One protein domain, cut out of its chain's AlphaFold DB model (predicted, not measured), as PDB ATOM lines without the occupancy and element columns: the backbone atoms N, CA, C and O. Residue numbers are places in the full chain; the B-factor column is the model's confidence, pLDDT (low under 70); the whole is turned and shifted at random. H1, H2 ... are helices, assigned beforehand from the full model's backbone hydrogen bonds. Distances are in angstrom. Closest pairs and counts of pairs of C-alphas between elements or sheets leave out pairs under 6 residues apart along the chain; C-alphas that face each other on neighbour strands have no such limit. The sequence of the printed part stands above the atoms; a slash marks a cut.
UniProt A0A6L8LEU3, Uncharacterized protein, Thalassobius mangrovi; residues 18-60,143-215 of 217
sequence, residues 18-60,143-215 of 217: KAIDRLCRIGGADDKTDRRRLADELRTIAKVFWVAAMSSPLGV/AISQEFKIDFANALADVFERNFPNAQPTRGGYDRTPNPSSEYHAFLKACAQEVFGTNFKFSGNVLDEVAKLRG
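This is residues 18 to 60 and 143 to 215 of the 217 residues of an uncharacterized protein of Thalassobius mangrovi (UniProt A0A6L8LEU3). Two long helices, H2 and H3, lie side by side, opposite ways; H5 crosses one face of the pair with H1 alongside it, and H6 crosses H3 on the side away from H2. Small H4 lies at the edge. The printed part has 116 residues, with six named helices, H1 to H6 in chain order, that hold 79 of them, and no named strand; its class is all helix, and the whole is compact, with a radius of gyration of the C-alphas of 13.6 A and spans of 40 by 32 by 25 A.

H2, residues 35 to 55, is 29.8 A long; H3, residues 143 to 163, 30.4 A, begins at (10.493, -34.490, 4.350). H5 is residues 183 to 196, 19.8 A; H1, 18 to 26, begins at (-16.654, -17.521, 16.403); H6 is 204 to 213, H4 173 to 176.

H2 and H3 touch at a shallow tilt of 6 degrees, closest C-alphas Phe 49 and Phe 152, 7.0 A. H5 touches H3 residues 153 to 160 at a steep tilt of 57 degrees, closest C-alphas Leu 156 and Leu 188, 6.4 A. H1 touches H5, closest C-alphas Ile 26 and Glu 183, 5.7 A. H6 touches H3 residues 146 to 154, closest C-alphas Ile 150 and Val 206, 5.4 A. H4 and H6 are close but not clearly touching, closest C-alphas Arg 176 and Gly 204, 7.3 A. Every O i to N i+4 pair is within hydrogen-bond range in H1, H2, H3, H5 and H6; H4 is too short for one.

The farthest C-alphas, Asp 31 and Ala 143, are 40.5 A apart. Residues 61 to 142 are cut out, leaving C-alphas 60 and 143 13.8 A apart. Of the links printed whole, none is long. The model's pLDDT is under 70 in 21 residues, among them 168 to 181.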
ATOM      1  N   LYS A  18     -16.307 -17.844  17.794       91.06
ATOM      2  CA  LYS A  18     -16.654 -17.521  16.403       91.06
ATOM      3  C   LYS A  18     -16.050 -18.499  15.382       91.06
ATOM      4  O   LYS A  18     -16.691 -18.796  14.374       91.06
ATOM      5  N   ALA A  19     -14.826 -18.976  15.612       92.00
ATOM      6  CA  ALA A  19     -14.181 -19.963  14.750       92.00
ATOM      7  C   ALA A  19     -14.858 -21.332  14.891       92.00
ATOM      8  O   ALA A  19     -15.136 -21.977  13.884       92.00
ATOM      9  N   ILE A  20     -15.209 -21.728  16.116       92.69
ATOM     10  CA  ILE A  20     -15.951 -22.968  16.387       92.69
ATOM     11  C   ILE A  20     -17.325 -22.948  15.719       92.69
ATOM     12  O   ILE A  20     -17.668 -23.884  15.002       92.69
ATOM     13  N   ASP A  21     -18.074 -21.854  15.855       89.62
ATOM     14  CA  ASP A  21     -19.385 -21.715  15.215       89.62
ATOM     15  C   ASP A  21     -19.279 -21.805  13.684       89.62
ATOM     16  O   ASP A  21     -20.133 -22.398  13.024       89.62
ATOM     17  N   ARG A  22     -18.208 -21.248  13.101       90.19
ATOM     18  CA  ARG A  22     -17.921 -21.382  11.668       90.19
ATOM     19  C   ARG A  22     -17.619 -22.834  11.286       90.19
ATOM     20  O   ARG A  22     -18.117 -23.284  10.260       90.19
ATOM     21  N   LEU A  23     -16.820 -23.548  12.076       90.75
ATOM     22  CA  LEU A  23     -16.466 -24.946  11.813       90.75
ATOM     23  C   LEU A  23     -17.678 -25.876  11.912       90.75
ATOM     24  O   LEU A  23     -17.832 -26.740  11.056       90.75
ATOM     25  N   CYS A  24     -18.571 -25.656  12.880       88.69
ATOM     26  CA  CYS A  24     -19.819 -26.414  12.983       88.69
ATOM     27  C   CYS A  24     -20.704 -26.232  11.743       88.69
ATOM     28  O   CYS A  24     -21.208 -27.214  11.209       88.69
ATOM     29  N   ARG A  25     -20.818 -24.999  11.223       87.12
ATOM     30  CA  ARG A  25     -21.541 -24.737   9.964       87.12
ATOM     31  C   ARG A  25     -20.900 -25.425   8.760       87.12
ATOM     32  O   ARG A  25     -21.613 -25.836   7.857       87.12
ATOM     33  N   ILE A  26     -19.567 -25.509   8.728       85.62
ATOM     34  CA  ILE A  26     -18.831 -26.176   7.645       85.62
ATOM     35  C   ILE A  26     -19.064 -27.687   7.675       85.62
ATOM     36  O   ILE A  26     -19.265 -28.271   6.622       85.62
ATOM     37  N   GLY A  27     -19.042 -28.310   8.854       78.19
ATOM     38  CA  GLY A  27     -19.253 -29.753   9.010       78.19
ATOM     39  C   GLY A  27     -20.717 -30.200   8.936       78.19
ATOM     40  O   GLY A  27     -21.025 -31.289   9.411       78.19
ATOM     41  N   GLY A  28     -21.623 -29.342   8.450       74.62
ATOM     42  CA  GLY A  28     -23.048 -29.663   8.326       74.62
ATOM     43  C   GLY A  28     -23.745 -29.948   9.660       74.62
ATOM     44  O   GLY A  28     -24.771 -30.626   9.689       74.62
ATOM     45  N   ALA A  29     -23.188 -29.477  10.780       65.81
ATOM     46  CA  ALA A  29     -23.764 -29.717  12.092       65.81
ATOM     47  C   ALA A  29     -24.872 -28.712  12.413       65.81
ATOM     48  O   ALA A  29     -24.613 -27.521  12.614       65.81
ATOM     49  N   ASP A  30     -26.087 -29.232  12.573       62.84
ATOM     50  CA  ASP A  30     -27.129 -28.594  13.378       62.84
ATOM     51  C   ASP A  30     -26.712 -28.574  14.871       62.84
ATOM     52  O   ASP A  30     -25.662 -29.102  15.241       62.84
ATOM     53  N   ASP A  31     -27.538 -28.007  15.762       59.81
ATOM     54  CA  ASP A  31     -27.297 -27.789  17.213       59.81
ATOM     55  C   ASP A  31     -26.907 -29.028  18.070       59.81
ATOM     56  O   ASP A  31     -26.819 -28.947  19.293       59.81
ATOM     57  N   LYS A  32     -26.649 -30.185  17.456       67.69
ATOM     58  CA  LYS A  32     -26.300 -31.462  18.093       67.69
ATOM     59  C   LYS A  32     -24.802 -31.654  18.368       67.69
ATOM     60  O   LYS A  32     -24.458 -32.556  19.129       67.69
ATOM     61  N   THR A  33     -23.908 -30.863  17.771       79.12
ATOM     62  CA  THR A  33     -22.461 -30.985  18.036       79.12
ATOM     63  C   THR A  33     -22.084 -30.294  19.343       79.12
ATOM     64  O   THR A  33     -22.372 -29.112  19.543       79.12
ATOM     65  N   ASP A  34     -21.376 -31.012  20.217       86.56
ATOM     66  CA  ASP A  34     -20.805 -30.450  21.442       86.56
ATOM     67  C   ASP A  34     -19.663 -29.478  21.101       86.56
ATOM     68  O   ASP A  34     -18.494 -29.848  20.952       86.56
ATOM     69  N   ARG A  35     -20.025 -28.198  20.965       89.19
ATOM     70  CA  ARG A  35     -19.101 -27.118  20.591       89.19
ATOM     71  C   ARG A  35     -17.976 -26.936  21.607       89.19
ATOM     72  O   ARG A  35     -16.879 -26.537  21.223       89.19
ATOM     73  N   ARG A  36     -18.227 -27.221  22.891       89.19
ATOM     74  CA  ARG A  36     -17.218 -27.081  23.947       89.19
ATOM     75  C   ARG A  36     -16.169 -28.173  23.813       89.19
ATOM     76  O   ARG A  36     -14.980 -27.865  23.774       89.19
ATOM     77  N   ARG A  37     -16.610 -29.421  23.657       89.62
ATOM     78  CA  ARG A  37     -15.713 -30.553  23.418       89.62
ATOM     79  C   ARG A  37     -14.888 -30.365  22.146       89.62
ATOM     80  O   ARG A  37     -13.672 -30.540  22.189       89.62
ATOM     81  N   LEU A  38     -15.519 -29.957  21.041       91.19
ATOM     82  CA  LEU A  38     -14.823 -29.667  19.784       91.19
ATOM     83  C   LEU A  38     -13.732 -28.604  19.981       91.19
ATOM     84  O   LEU A  38     -12.609 -28.770  19.504       91.19
ATOM     85  N   ALA A  39     -14.042 -27.528  20.707       92.69
ATOM     86  CA  ALA A  39     -13.085 -26.466  20.985       92.69
ATOM     87  C   ALA A  39     -11.887 -26.955  21.808       92.69
ATOM     88  O   ALA A  39     -10.748 -26.624  21.482       92.69
ATOM     89  N   ASP A  40     -12.124 -27.753  22.847       92.75
ATOM     90  CA  ASP A  40     -11.063 -28.258  23.719       92.75
ATOM     91  C   ASP A  40     -10.142 -29.254  22.989       92.75
ATOM     92  O   ASP A  40      -8.914 -29.166  23.111       92.75
ATOM     93  N   GLU A  41     -10.704 -30.137  22.155       92.94
ATOM     94  CA  GLU A  41      -9.928 -31.053  21.307       92.94
ATOM     95  C   GLU A  41      -9.063 -30.276  20.297       92.94
ATOM     96  O   GLU A  41      -7.845 -30.479  20.223       92.94
ATOM     97  N   LEU A  42      -9.656 -29.323  19.570       94.50
ATOM     98  CA  LEU A  42      -8.947 -28.519  18.570       94.50
ATOM     99  C   LEU A  42      -7.857 -27.633  19.184       94.50
ATOM    100  O   LEU A  42      -6.761 -27.534  18.631       94.50
ATOM    101  N   ARG A  43      -8.107 -27.023  20.349       94.25
ATOM    102  CA  ARG A  43      -7.100 -26.229  21.076       94.25
ATOM    103  C   ARG A  43      -5.927 -27.078  21.537       94.25
ATOM    104  O   ARG A  43      -4.791 -26.609  21.499       94.25
ATOM    105  N   THR A  44      -6.190 -28.306  21.978       92.12
ATOM    106  CA  THR A  44      -5.139 -29.238  22.405       92.12
ATOM    107  C   THR A  44      -4.228 -29.586  21.232       92.12
ATOM    108  O   THR A  44      -3.011 -29.421  21.335       92.12
ATOM    109  N   ILE A  45      -4.811 -29.957  20.088       91.94
ATOM    110  CA  ILE A  45      -4.061 -30.227  18.854       91.94
ATOM    111  C   ILE A  45      -3.287 -28.979  18.417       91.94
ATOM    112  O   ILE A  45      -2.078 -29.052  18.199       91.94
ATOM    113  N   ALA A  46      -3.938 -27.814  18.352       92.44
ATOM    114  CA  ALA A  46      -3.285 -26.574  17.942       92.44
ATOM    115  C   ALA A  46      -2.061 -26.250  18.788       92.44
ATOM    116  O   ALA A  46      -1.015 -25.951  18.228       92.44
ATOM    117  N   LYS A  47      -2.152 -26.359  20.118       90.06
ATOM    118  CA  LYS A  47      -1.012 -26.095  21.004       90.06
ATOM    119  C   LYS A  47       0.168 -27.016  20.705       90.06
ATOM    120  O   LYS A  47       1.285 -26.525  20.565       90.06
ATOM    121  N   VAL A  48      -0.071 -28.322  20.576       88.06
ATOM    122  CA  VAL A  48       0.988 -29.311  20.304       88.06
ATOM    123  C   VAL A  48       1.679 -29.015  18.973       88.06
ATOM    124  O   VAL A  48       2.901 -28.866  18.920       88.06
ATOM    125  N   PHE A  49       0.899 -28.863  17.903       89.44
ATOM    126  CA  PHE A  49       1.442 -28.635  16.565       89.44
ATOM    127  C   PHE A  49       2.036 -27.233  16.401       89.44
ATOM    128  O   PHE A  49       2.998 -27.060  15.654       89.44
ATOM    129  N   TRP A  50       1.527 -26.234  17.120       89.25
ATOM    130  CA  TRP A  50       2.091 -24.890  17.128       89.25
ATOM    131  C   TRP A  50       3.439 -24.841  17.833       89.25
ATOM    132  O   TRP A  50       4.378 -24.271  17.285       89.25
ATOM    133  N   VAL A  51       3.578 -25.490  18.995       83.44
ATOM    134  CA  VAL A  51       4.877 -25.605  19.673       83.44
ATOM    135  C   VAL A  51       5.887 -26.265  18.744       83.44
ATOM    136  O   VAL A  51       6.950 -25.691  18.527       83.44
ATOM    137  N   ALA A  52       5.527 -27.387  18.114       79.94
ATOM    138  CA  ALA A  52       6.390 -28.056  17.146       79.94
ATOM    139  C   ALA A  52       6.767 -27.136  15.969       79.94
ATOM    140  O   ALA A  52       7.939 -27.040  15.610       79.94
ATOM    141  N   ALA A  53       5.806 -26.404  15.397       83.62
ATOM    142  CA  ALA A  53       6.043 -25.454  14.308       83.62
ATOM    143  C   ALA A  53       6.949 -24.275  14.696       83.62
ATOM    144  O   ALA A  53       7.703 -23.781  13.858       83.62
ATOM    145  N   MET A  54       6.879 -23.815  15.946       82.06
ATOM    146  CA  MET A  54       7.682 -22.699  16.451       82.06
ATOM    147  C   MET A  54       9.051 -23.140  16.977       82.06
ATOM    148  O   MET A  54       9.987 -22.339  16.975       82.06
ATOM    149  N   SER A  55       9.198 -24.403  17.384       70.94
ATOM    150  CA  SER A  55      10.462 -24.978  17.852       70.94
ATOM    151  C   SER A  55      11.279 -25.645  16.747       70.94
ATOM    152  O   SER A  55      12.475 -25.848  16.935       70.94
ATOM    153  N   SER A  56      10.661 -25.991  15.612       70.00
ATOM    154  CA  SER A  56      11.285 -26.817  14.570       70.00
ATOM    155  C   SER A  56      11.207 -26.181  13.174       70.00
ATOM    156  O   SER A  56      10.242 -25.493  12.839       70.00
ATOM    157  N   PRO A  57      12.215 -26.402  12.311       69.62
ATOM    158  CA  PRO A  57      12.243 -25.875  10.950       69.62
ATOM    159  C   PRO A  57      11.262 -26.648  10.044       69.62
ATOM    160  O   PRO A  57      11.639 -27.621   9.400       69.62
ATOM    161  N   LEU A  58       9.986 -26.244  10.059       73.19
ATOM    162  CA  LEU A  58       8.870 -26.968   9.420       73.19
ATOM    163  C   LEU A  58       8.141 -26.185   8.314       73.19
ATOM    164  O   LEU A  58       7.124 -26.643   7.791       73.19
ATOM    165  N   GLY A  59       8.632 -25.007   7.951       71.38
ATOM    166  CA  GLY A  59       8.122 -24.219   6.826       71.38
ATOM    167  C   GLY A  59       6.854 -23.455   7.162       71.38
ATOM    168  O   GLY A  59       6.092 -23.084   6.271       71.38
ATOM    169  N   VAL A  60       6.606 -23.258   8.455       76.06
ATOM    170  CA  VAL A  60       5.441 -22.559   8.990       76.06
ATOM    171  C   VAL A  60       5.796 -21.096   9.243       76.06
ATOM    172  O   VAL A  60       6.872 -20.776   9.753       76.06
ATOM    173  N   ALA A 143      11.284 -33.285   4.050       66.19
ATOM    174  CA  ALA A 143      10.493 -34.490   4.350       66.19
ATOM    175  C   ALA A 143       9.793 -34.382   5.717       66.19
ATOM    176  O   ALA A 143       8.604 -34.650   5.832       66.19
ATOM    177  N   ILE A 144      10.491 -33.810   6.701       71.12
ATOM    178  CA  ILE A 144       9.971 -33.550   8.049       71.12
ATOM    179  C   ILE A 144       8.807 -32.537   8.018       71.12
ATOM    180  O   ILE A 144       7.844 -32.665   8.766       71.12
ATOM    181  N   SER A 145       8.848 -31.532   7.131       77.94
ATOM    182  CA  SER A 145       7.729 -30.586   6.951       77.94
ATOM    183  C   SER A 145       6.510 -31.273   6.333       77.94
ATOM    184  O   SER A 145       5.373 -30.936   6.662       77.94
ATOM    185  N   GLN A 146       6.731 -32.237   5.440       81.25
ATOM    186  CA  GLN A 146       5.651 -33.002   4.831       81.25
ATOM    187  C   GLN A 146       5.017 -33.978   5.831       81.25
ATOM    188  O   GLN A 146       3.796 -33.982   5.943       81.25
ATOM    189  N   GLU A 147       5.823 -34.722   6.588       83.75
ATOM    190  CA  GLU A 147       5.374 -35.597   7.684       83.75
ATOM    191  C   GLU A 147       4.576 -34.810   8.724       83.75
ATOM    192  O   GLU A 147       3.434 -35.150   9.008       83.75
ATOM    193  N   PHE A 148       5.097 -33.662   9.168       88.31
ATOM    194  CA  PHE A 148       4.379 -32.763  10.073       88.31
ATOM    195  C   PHE A 148       2.990 -32.372   9.550       88.31
ATOM    196  O   PHE A 148       2.013 -32.353  10.299       88.31
ATOM    197  N   LYS A 149       2.880 -32.050   8.254       90.06
ATOM    198  CA  LYS A 149       1.595 -31.703   7.633       90.06
ATOM    199  C   LYS A 149       0.654 -32.905   7.549       90.06
ATOM    200  O   LYS A 149      -0.548 -32.698   7.684       90.06
ATOM    201  N   ILE A 150       1.180 -34.111   7.320       89.00
ATOM    202  CA  ILE A 150       0.407 -35.362   7.311       89.00
ATOM    203  C   ILE A 150      -0.135 -35.645   8.711       89.00
ATOM    204  O   ILE A 150      -1.345 -35.796   8.855       89.00
ATOM    205  N   ASP A 151       0.715 -35.616   9.737       89.06
ATOM    206  CA  ASP A 151       0.313 -35.860  11.127       89.06
ATOM    207  C   ASP A 151      -0.728 -34.842  11.594       89.06
ATOM    208  O   ASP A 151      -1.736 -35.201  12.207       89.06
ATOM    209  N   PHE A 152      -0.528 -33.566  11.247       93.69
ATOM    210  CA  PHE A 152      -1.477 -32.513  11.587       93.69
ATOM    211  C   PHE A 152      -2.823 -32.716  10.890       93.69
ATOM    212  O   PHE A 152      -3.871 -32.653  11.533       93.69
ATOM    213  N   ALA A 153      -2.813 -32.991   9.584       91.50
ATOM    214  CA  ALA A 153      -4.032 -33.259   8.829       91.50
ATOM    215  C   ALA A 153      -4.757 -34.514   9.339       91.50
ATOM    216  O   ALA A 153      -5.984 -34.504   9.431       91.50
ATOM    217  N   ASN A 154      -4.022 -35.559   9.723       90.62
ATOM    218  CA  ASN A 154      -4.598 -36.782  10.268       90.62
ATOM    219  C   ASN A 154      -5.256 -36.548  11.638       90.62
ATOM    220  O   ASN A 154      -6.393 -36.966  11.849       90.62
ATOM    221  N   ALA A 155      -4.605 -35.798  12.534       93.00
ATOM    222  CA  ALA A 155      -5.183 -35.443  13.831       93.00
ATOM    223  C   ALA A 155      -6.474 -34.615  13.687       93.00
ATOM    224  O   ALA A 155      -7.450 -34.833  14.406       93.00
ATOM    225  N   LEU A 156      -6.509 -33.680  12.732       93.31
ATOM    226  CA  LEU A 156      -7.720 -32.912  12.425       93.31
ATOM    227  C   LEU A 156      -8.821 -33.787  11.810       93.31
ATOM    228  O   LEU A 156      -9.998 -33.584  12.111       93.31
ATOM    229  N   ALA A 157      -8.455 -34.762  10.978       90.12
ATOM    230  CA  ALA A 157      -9.394 -35.718  10.403       90.12
ATOM    231  C   ALA A 157     -10.052 -36.593  11.482       90.12
ATOM    232  O   ALA A 157     -11.266 -36.781  11.447       90.12
ATOM    233  N   ASP A 158      -9.296 -37.024  12.499       90.62
ATOM    234  CA  ASP A 158      -9.848 -37.755  13.648       90.62
ATOM    235  C   ASP A 158     -10.869 -36.931  14.434       90.62
ATOM    236  O   ASP A 158     -11.847 -37.475  14.949       90.62
ATOM    237  N   VAL A 159     -10.637 -35.623  14.577       91.50
ATOM    238  CA  VAL A 159     -11.603 -34.720  15.222       91.50
ATOM    239  C   VAL A 159     -12.847 -34.566  14.356       91.50
ATOM    240  O   VAL A 159     -13.957 -34.582  14.891       91.50
ATOM    241  N   PHE A 160     -12.675 -34.445  13.038       89.38
ATOM    242  CA  PHE A 160     -13.791 -34.311  12.112       89.38
ATOM    243  C   PHE A 160     -14.721 -35.528  12.175       89.38
ATOM    244  O   PHE A 160     -15.907 -35.372  12.443       89.38
ATOM    245  N   GLU A 161     -14.186 -36.739  12.026       87.44
ATOM    246  CA  GLU A 161     -14.993 -37.967  12.029       87.44
ATOM    247  C   GLU A 161     -15.730 -38.192  13.356       87.44
ATOM    248  O   GLU A 161     -16.878 -38.635  13.365       87.44
ATOM    249  N   ARG A 162     -15.107 -37.835  14.487       87.50
ATOM    250  CA  ARG A 162     -15.733 -37.956  15.813       87.50
ATOM    251  C   ARG A 162     -16.868 -36.959  16.042       87.50
ATOM    252  O   ARG A 162     -17.827 -37.296  16.733       87.50
ATOM    253  N   ASN A 163     -16.749 -35.737  15.522       87.75
ATOM    254  CA  ASN A 163     -17.686 -34.645  15.813       87.75
ATOM    255  C   ASN A 163     -18.728 -34.414  14.705       87.75
ATOM    256  O   ASN A 163     -19.760 -33.795  14.969       87.75
ATOM    257  N   PHE A 164     -18.483 -34.938  13.501       85.69
ATOM    258  CA  PHE A 164     -19.355 -34.837  12.329       85.69
ATOM    259  C   PHE A 164     -19.578 -36.218  11.682       85.69
ATOM    260  O   PHE A 164     -19.286 -36.401  10.502       85.69
ATOM    261  N   PRO A 165     -20.119 -37.213  12.414       79.44
ATOM    262  CA  PRO A 165     -20.234 -38.590  11.919       79.44
ATOM    263  C   PRO A 165     -21.182 -38.743  10.718       79.44
ATOM    264  O   PRO A 165     -21.113 -39.733   9.995       79.44
ATOM    265  N   ASN A 166     -22.079 -37.775  10.509       75.94
ATOM    266  CA  ASN A 166     -23.020 -37.770   9.387       75.94
ATOM    267  C   ASN A 166     -22.430 -37.138   8.117       75.94
ATOM    268  O   ASN A 166     -22.983 -37.330   7.035       75.94
ATOM    269  N   ALA A 167     -21.331 -36.388   8.239       72.56
ATOM    270  CA  ALA A 167     -20.606 -35.858   7.098       72.56
ATOM    271  C   ALA A 167     -19.690 -36.961   6.566       72.56
ATOM    272  O   ALA A 167     -18.923 -37.555   7.325       72.56
ATOM    273  N   GLN A 168     -19.760 -37.274   5.270       63.47
ATOM    274  CA  GLN A 168     -18.886 -38.314   4.736       63.47
ATOM    275  C   GLN A 168     -17.423 -37.836   4.717       63.47
ATOM    276  O   GLN A 168     -17.125 -36.826   4.074       63.47
ATOM    277  N   PRO A 169     -16.481 -38.579   5.333       57.06
ATOM    278  CA  PRO A 169     -15.049 -38.311   5.230       57.06
ATOM    279  C   PRO A 169     -14.495 -38.866   3.907       57.06
ATOM    280  O   PRO A 169     -13.479 -39.560   3.873       57.06
ATOM    281  N   THR A 170     -15.181 -38.633   2.789       55.09
ATOM    282  CA  THR A 170     -14.725 -39.096   1.481       55.09
ATOM    283  C   THR A 170     -14.017 -37.968   0.758       55.09
ATOM    284  O   THR A 170     -14.628 -36.998   0.317       55.09
ATOM    285  N   ARG A 171     -12.710 -38.156   0.534       54.09
ATOM    286  CA  ARG A 171     -12.003 -37.479  -0.553       54.09
ATOM    287  C   ARG A 171     -12.483 -38.081  -1.878       54.09
ATOM    288  O   ARG A 171     -11.779 -38.857  -2.515       54.09
ATOM    289  N   GLY A 172     -13.725 -37.786  -2.255       52.00
ATOM    290  CA  GLY A 172     -14.283 -38.212  -3.536       52.00
ATOM    291  C   GLY A 172     -13.494 -37.612  -4.706       52.00
ATOM    292  O   GLY A 172     -12.682 -36.702  -4.529       52.00
ATOM    293  N   GLY A 173     -13.756 -38.065  -5.936       51.62
ATOM    294  CA  GLY A 173     -13.103 -37.521  -7.140       51.62
ATOM    295  C   GLY A 173     -13.189 -35.988  -7.265       51.62
ATOM    296  O   GLY A 173     -12.279 -35.362  -7.806       51.62
ATOM    297  N   TYR A 174     -14.224 -35.379  -6.677       48.97
ATOM    298  CA  TYR A 174     -14.424 -33.930  -6.594       48.97
ATOM    299  C   TYR A 174     -13.345 -33.187  -5.786       48.97
ATOM    300  O   TYR A 174     -13.035 -32.041  -6.107       48.97
ATOM    301  N   ASP A 175     -12.698 -33.830  -4.814       53.06
ATOM    302  CA  ASP A 175     -11.649 -33.213  -3.990       53.06
ATOM    303  C   ASP A 175     -10.250 -33.276  -4.615       53.06
ATOM    304  O   ASP A 175      -9.286 -32.720  -4.084       53.06
ATOM    305  N   ARG A 176     -10.114 -33.951  -5.762       58.03
ATOM    306  CA  ARG A 176      -8.908 -33.893  -6.601       58.03
ATOM    307  C   ARG A 176      -8.938 -32.725  -7.593       58.03
ATOM    308  O   ARG A 176      -8.004 -32.570  -8.375       58.03
ATOM    309  N   THR A 177      -9.997 -31.913  -7.577       59.19
ATOM    310  CA  THR A 177     -10.118 -30.724  -8.428       59.19
ATOM    311  C   THR A 177      -9.355 -29.528  -7.836       59.19
ATOM    312  O   THR A 177      -9.035 -29.529  -6.647       59.19
ATOM    313  N   PRO A 178      -9.055 -28.479  -8.628       51.88
ATOM    314  CA  PRO A 178      -8.384 -27.272  -8.132       51.88
ATOM    315  C   PRO A 178      -9.162 -26.527  -7.032       51.88
ATOM    316  O   PRO A 178      -8.557 -25.792  -6.254       51.88
ATOM    317  N   ASN A 179     -10.483 -26.729  -6.966       58.88
ATOM    318  CA  ASN A 179     -11.394 -26.133  -5.989       58.88
ATOM    319  C   ASN A 179     -12.198 -27.237  -5.275       58.88
ATOM    320  O   ASN A 179     -13.389 -27.400  -5.552       58.88
ATOM    321  N   PRO A 180     -11.563 -28.000  -4.368       65.31
ATOM    322  CA  PRO A 180     -12.259 -28.998  -3.563       65.31
ATOM    323  C   PRO A 180     -13.353 -28.318  -2.728       65.31
ATOM    324  O   PRO A 180     -13.123 -27.267  -2.121       65.31
ATOM    325  N   SER A 181     -14.550 -28.904  -2.732       66.88
ATOM    326  CA  SER A 181     -15.750 -28.335  -2.103       66.88
ATOM    327  C   SER A 181     -16.315 -29.197  -0.975       66.88
ATOM    328  O   SER A 181     -17.339 -28.827  -0.407       66.88
ATOM    329  N   SER A 182     -15.659 -30.307  -0.616       77.38
ATOM    330  CA  SER A 182     -16.128 -31.131   0.498       77.38
ATOM    331  C   SER A 182     -16.063 -30.389   1.832       77.38
ATOM    332  O   SER A 182     -15.145 -29.606   2.108       77.38
ATOM    333  N   GLU A 183     -17.036 -30.686   2.692       82.25
ATOM    334  CA  GLU A 183     -17.093 -30.219   4.081       82.25
ATOM    335  C   GLU A 183     -15.820 -30.606   4.840       82.25
ATOM    336  O   GLU A 183     -15.251 -29.794   5.569       82.25
ATOM    337  N   TYR A 184     -15.310 -31.812   4.577       84.00
ATOM    338  CA  TYR A 184     -14.051 -32.316   5.110       84.00
ATOM    339  C   TYR A 184     -12.859 -31.428   4.724       84.00
ATOM    340  O   TYR A 184     -12.118 -30.958   5.593       84.00
ATOM    341  N   HIS A 185     -12.680 -31.126   3.432       84.88
ATOM    342  CA  HIS A 185     -11.583 -30.266   2.989       84.88
ATOM    343  C   HIS A 185     -11.725 -28.840   3.535       84.88
ATOM    344  O   HIS A 185     -10.743 -28.236   3.982       84.88
ATOM    345  N   ALA A 186     -12.944 -28.298   3.526       87.25
ATOM    346  CA  ALA A 186     -13.235 -26.977   4.066       87.25
ATOM    347  C   ALA A 186     -12.938 -26.895   5.574       87.25
ATOM    348  O   ALA A 186     -12.367 -25.897   6.022       87.25
ATOM    349  N   PHE A 187     -13.253 -27.948   6.334       90.44
ATOM    350  CA  PHE A 187     -12.958 -28.053   7.761       90.44
ATOM    351  C   PHE A 187     -11.452 -28.079   8.019       90.44
ATOM    352  O   PHE A 187     -10.941 -27.226   8.745       90.44
ATOM    353  N   LEU A 188     -10.718 -28.991   7.367       90.88
ATOM    354  CA  LEU A 188      -9.261 -29.088   7.511       90.88
ATOM    355  C   LEU A 188      -8.574 -27.762   7.174       90.88
ATOM    356  O   LEU A 188      -7.704 -27.294   7.912       90.88
ATOM    357  N   LYS A 189      -8.993 -27.122   6.078       90.38
ATOM    358  CA  LYS A 189      -8.473 -25.822   5.648       90.38
ATOM    359  C   LYS A 189      -8.755 -24.730   6.678       90.38
ATOM    360  O   LYS A 189      -7.849 -23.966   6.995       90.38
ATOM    361  N   ALA A 190      -9.980 -24.645   7.195       91.00
ATOM    362  CA  ALA A 190     -10.347 -23.646   8.194       91.00
ATOM    363  C   ALA A 190      -9.554 -23.833   9.499       91.00
ATOM    364  O   ALA A 190      -9.007 -22.860  10.012       91.00
ATOM    365  N   CYS A 191      -9.406 -25.072   9.977       93.12
ATOM    366  CA  CYS A 191      -8.589 -25.390  11.147       93.12
ATOM    367  C   CYS A 191      -7.118 -25.008  10.947       93.12
ATOM    368  O   CYS A 191      -6.517 -24.368  11.805       93.12
ATOM    369  N   ALA A 192      -6.531 -25.347   9.800       92.06
ATOM    370  CA  ALA A 192      -5.133 -25.031   9.537       92.06
ATOM    371  C   ALA A 192      -4.872 -23.518   9.435       92.06
ATOM    372  O   ALA A 192      -3.840 -23.035   9.899       92.06
ATOM    373  N   GLN A 193      -5.824 -22.767   8.876       91.88
ATOM    374  CA  GLN A 193      -5.762 -21.306   8.823       91.88
ATOM    375  C   GLN A 193      -5.895 -20.659  10.201       91.88
ATOM    376  O   GLN A 193      -5.249 -19.645  10.447       91.88
ATOM    377  N   GLU A 194      -6.693 -21.244  11.092       93.12
ATOM    378  CA  GLU A 194      -6.838 -20.763  12.468       93.12
ATOM    379  C   GLU A 194      -5.531 -20.915  13.261       93.12
ATOM    380  O   GLU A 194      -5.162 -20.038  14.035       93.12
ATOM    381  N   VAL A 195      -4.793 -22.009  13.040       90.25
ATOM    382  CA  VAL A 195      -3.554 -22.295  13.785       90.25
ATOM    383  C   VAL A 195      -2.331 -21.597  13.183       90.25
ATOM    384  O   VAL A 195      -1.481 -21.094  13.919       90.25
ATOM    385  N   PHE A 196      -2.219 -21.562  11.851       89.19
ATOM    386  CA  PHE A 196      -0.996 -21.146  11.149       89.19
ATOM    387  C   PHE A 196      -1.180 -19.973  10.176       89.19
ATOM    388  O   PHE A 196      -0.227 -19.567   9.507       89.19
ATOM    389  N   GLY A 197      -2.385 -19.409  10.093       86.94
ATOM    390  CA  GLY A 197      -2.706 -18.293   9.211       86.94
ATOM    391  C   GLY A 197      -3.013 -18.702   7.766       86.94
ATOM    392  O   GLY A 197      -2.889 -19.852   7.347       86.94
ATOM    393  N   THR A 198      -3.411 -17.720   6.956       84.12
ATOM    394  CA  THR A 198      -3.951 -17.919   5.595       84.12
ATOM    395  C   THR A 198      -2.965 -18.514   4.590       84.12
ATOM    396  O   THR A 198      -3.384 -19.040   3.555       84.12
ATOM    397  N   ASN A 199      -1.665 -18.425   4.874       80.62
ATOM    398  CA  ASN A 199      -0.602 -18.917   4.002       80.62
ATOM    399  C   ASN A 199      -0.352 -20.421   4.157       80.62
ATOM    400  O   ASN A 199       0.217 -21.040   3.257       80.62
ATOM    401  N   PHE A 200      -0.788 -21.022   5.267       84.31
ATOM    402  CA  PHE A 200      -0.640 -22.453   5.471       84.31
ATOM    403  C   PHE A 200      -1.683 -23.220   4.652       84.31
ATOM    404  O   PHE A 200      -2.881 -22.934   4.695       84.31
ATOM    405  N   LYS A 201      -1.217 -24.212   3.886       83.31
ATOM    406  CA  LYS A 201      -2.058 -25.059   3.035       83.31
ATOM    407  C   LYS A 201      -1.568 -26.502   3.077       83.31
ATOM    408  O   LYS A 201      -0.361 -26.755   3.006       83.31
ATOM    409  N   PHE A 202      -2.511 -27.437   3.122       84.69
ATOM    410  CA  PHE A 202      -2.243 -28.839   2.821       84.69
ATOM    411  C   PHE A 202      -2.139 -29.010   1.305       84.69
ATOM    412  O   PHE A 202      -2.996 -28.532   0.563       84.69
ATOM    413  N   SER A 203      -1.074 -29.657   0.835       81.19
ATOM    414  CA  SER A 203      -0.970 -30.046  -0.573       81.19
ATOM    415  C   SER A 203      -1.849 -31.270  -0.846       81.19
ATOM    416  O   SER A 203      -2.154 -32.033   0.071       81.19
ATOM    417  N   GLY A 204      -2.219 -31.490  -2.112       76.62
ATOM    418  CA  GLY A 204      -2.971 -32.686  -2.517       76.62
ATOM    419  C   GLY A 204      -2.296 -33.982  -2.054       76.62
ATOM    420  O   GLY A 204      -2.959 -34.827  -1.463       76.62
ATOM    421  N   ASN A 205      -0.967 -34.066  -2.190       79.88
ATOM    422  CA  ASN A 205      -0.174 -35.218  -1.752       79.88
ATOM    423  C   ASN A 205      -0.308 -35.494  -0.247       79.88
ATOM    424  O   ASN A 205      -0.461 -36.645   0.140       79.88
ATOM    425  N   VAL A 206      -0.288 -34.458   0.603       83.25
ATOM    426  CA  VAL A 206      -0.479 -34.626   2.057       83.25
ATOM    427  C   VAL A 206      -1.847 -35.234   2.341       83.25
ATOM    428  O   VAL A 206      -1.956 -36.208   3.076       83.25
ATOM    429  N   LEU A 207      -2.888 -34.698   1.707       82.50
ATOM    430  CA  LEU A 207      -4.239 -35.223   1.866       82.50
ATOM    431  C   LEU A 207      -4.386 -36.636   1.269       82.50
ATOM    432  O   LEU A 207      -5.311 -37.351   1.639       82.50
ATOM    433  N   ASP A 208      -3.544 -37.034   0.302       79.38
ATOM    434  CA  ASP A 208      -3.639 -38.345  -0.368       79.38
ATOM    435  C   ASP A 208      -3.032 -39.399   0.549       79.38
ATOM    436  O   ASP A 208      -3.600 -40.475   0.710       79.38
ATOM    437  N   GLU A 209      -1.922 -39.063   1.206       81.50
ATOM    438  CA  GLU A 209      -1.335 -39.904   2.246       81.50
ATOM    439  C   GLU A 209      -2.274 -40.066   3.446       81.50
ATOM    440  O   GLU A 209      -2.485 -41.190   3.891       81.50
ATOM    441  N   VAL A 210      -2.933 -38.998   3.910       83.38
ATOM    442  CA  VAL A 210      -3.941 -39.115   4.982       83.38
ATOM    443  C   VAL A 210      -5.095 -40.031   4.564       83.38
ATOM    444  O   VAL A 210      -5.476 -40.917   5.323       83.38
ATOM    445  N   ALA A 211      -5.624 -39.884   3.345       76.25
ATOM    446  CA  ALA A 211      -6.691 -40.756   2.851       76.25
ATOM    447  C   ALA A 211      -6.255 -42.234   2.789       76.25
ATOM    448  O   ALA A 211      -6.993 -43.116   3.232       76.25
ATOM    449  N   LYS A 212      -5.026 -42.503   2.317       79.75
ATOM    450  CA  LYS A 212      -4.437 -43.854   2.306       79.75
ATOM    451  C   LYS A 212      -4.316 -44.442   3.709       79.75
ATOM    452  O   LYS A 212      -4.696 -45.594   3.896       79.75
ATOM    453  N   LEU A 213      -3.810 -43.670   4.675       79.50
ATOM    454  CA  LEU A 213      -3.657 -44.106   6.069       79.50
ATOM    455  C   LEU A 213      -4.997 -44.496   6.701       79.50
ATOM    456  O   LEU A 213      -5.046 -45.404   7.525       79.50
ATOM    457  N   ARG A 214      -6.084 -43.842   6.282       73.25
ATOM    458  CA  ARG A 214      -7.442 -44.084   6.786       73.25
ATOM    459  C   ARG A 214      -8.211 -45.164   6.021       73.25
ATOM    460  O   ARG A 214      -9.344 -45.458   6.375       73.25
ATOM    461  N   GLY A 215      -7.626 -45.761   4.980       67.81
ATOM    462  CA  GLY A 215      -8.278 -46.804   4.179       67.81
ATOM    463  C   GLY A 215      -9.365 -46.299   3.218       67.81
ATOM    464  O   GLY A 215     -10.028 -47.114   2.579       67.81
TER     465      GLY A 215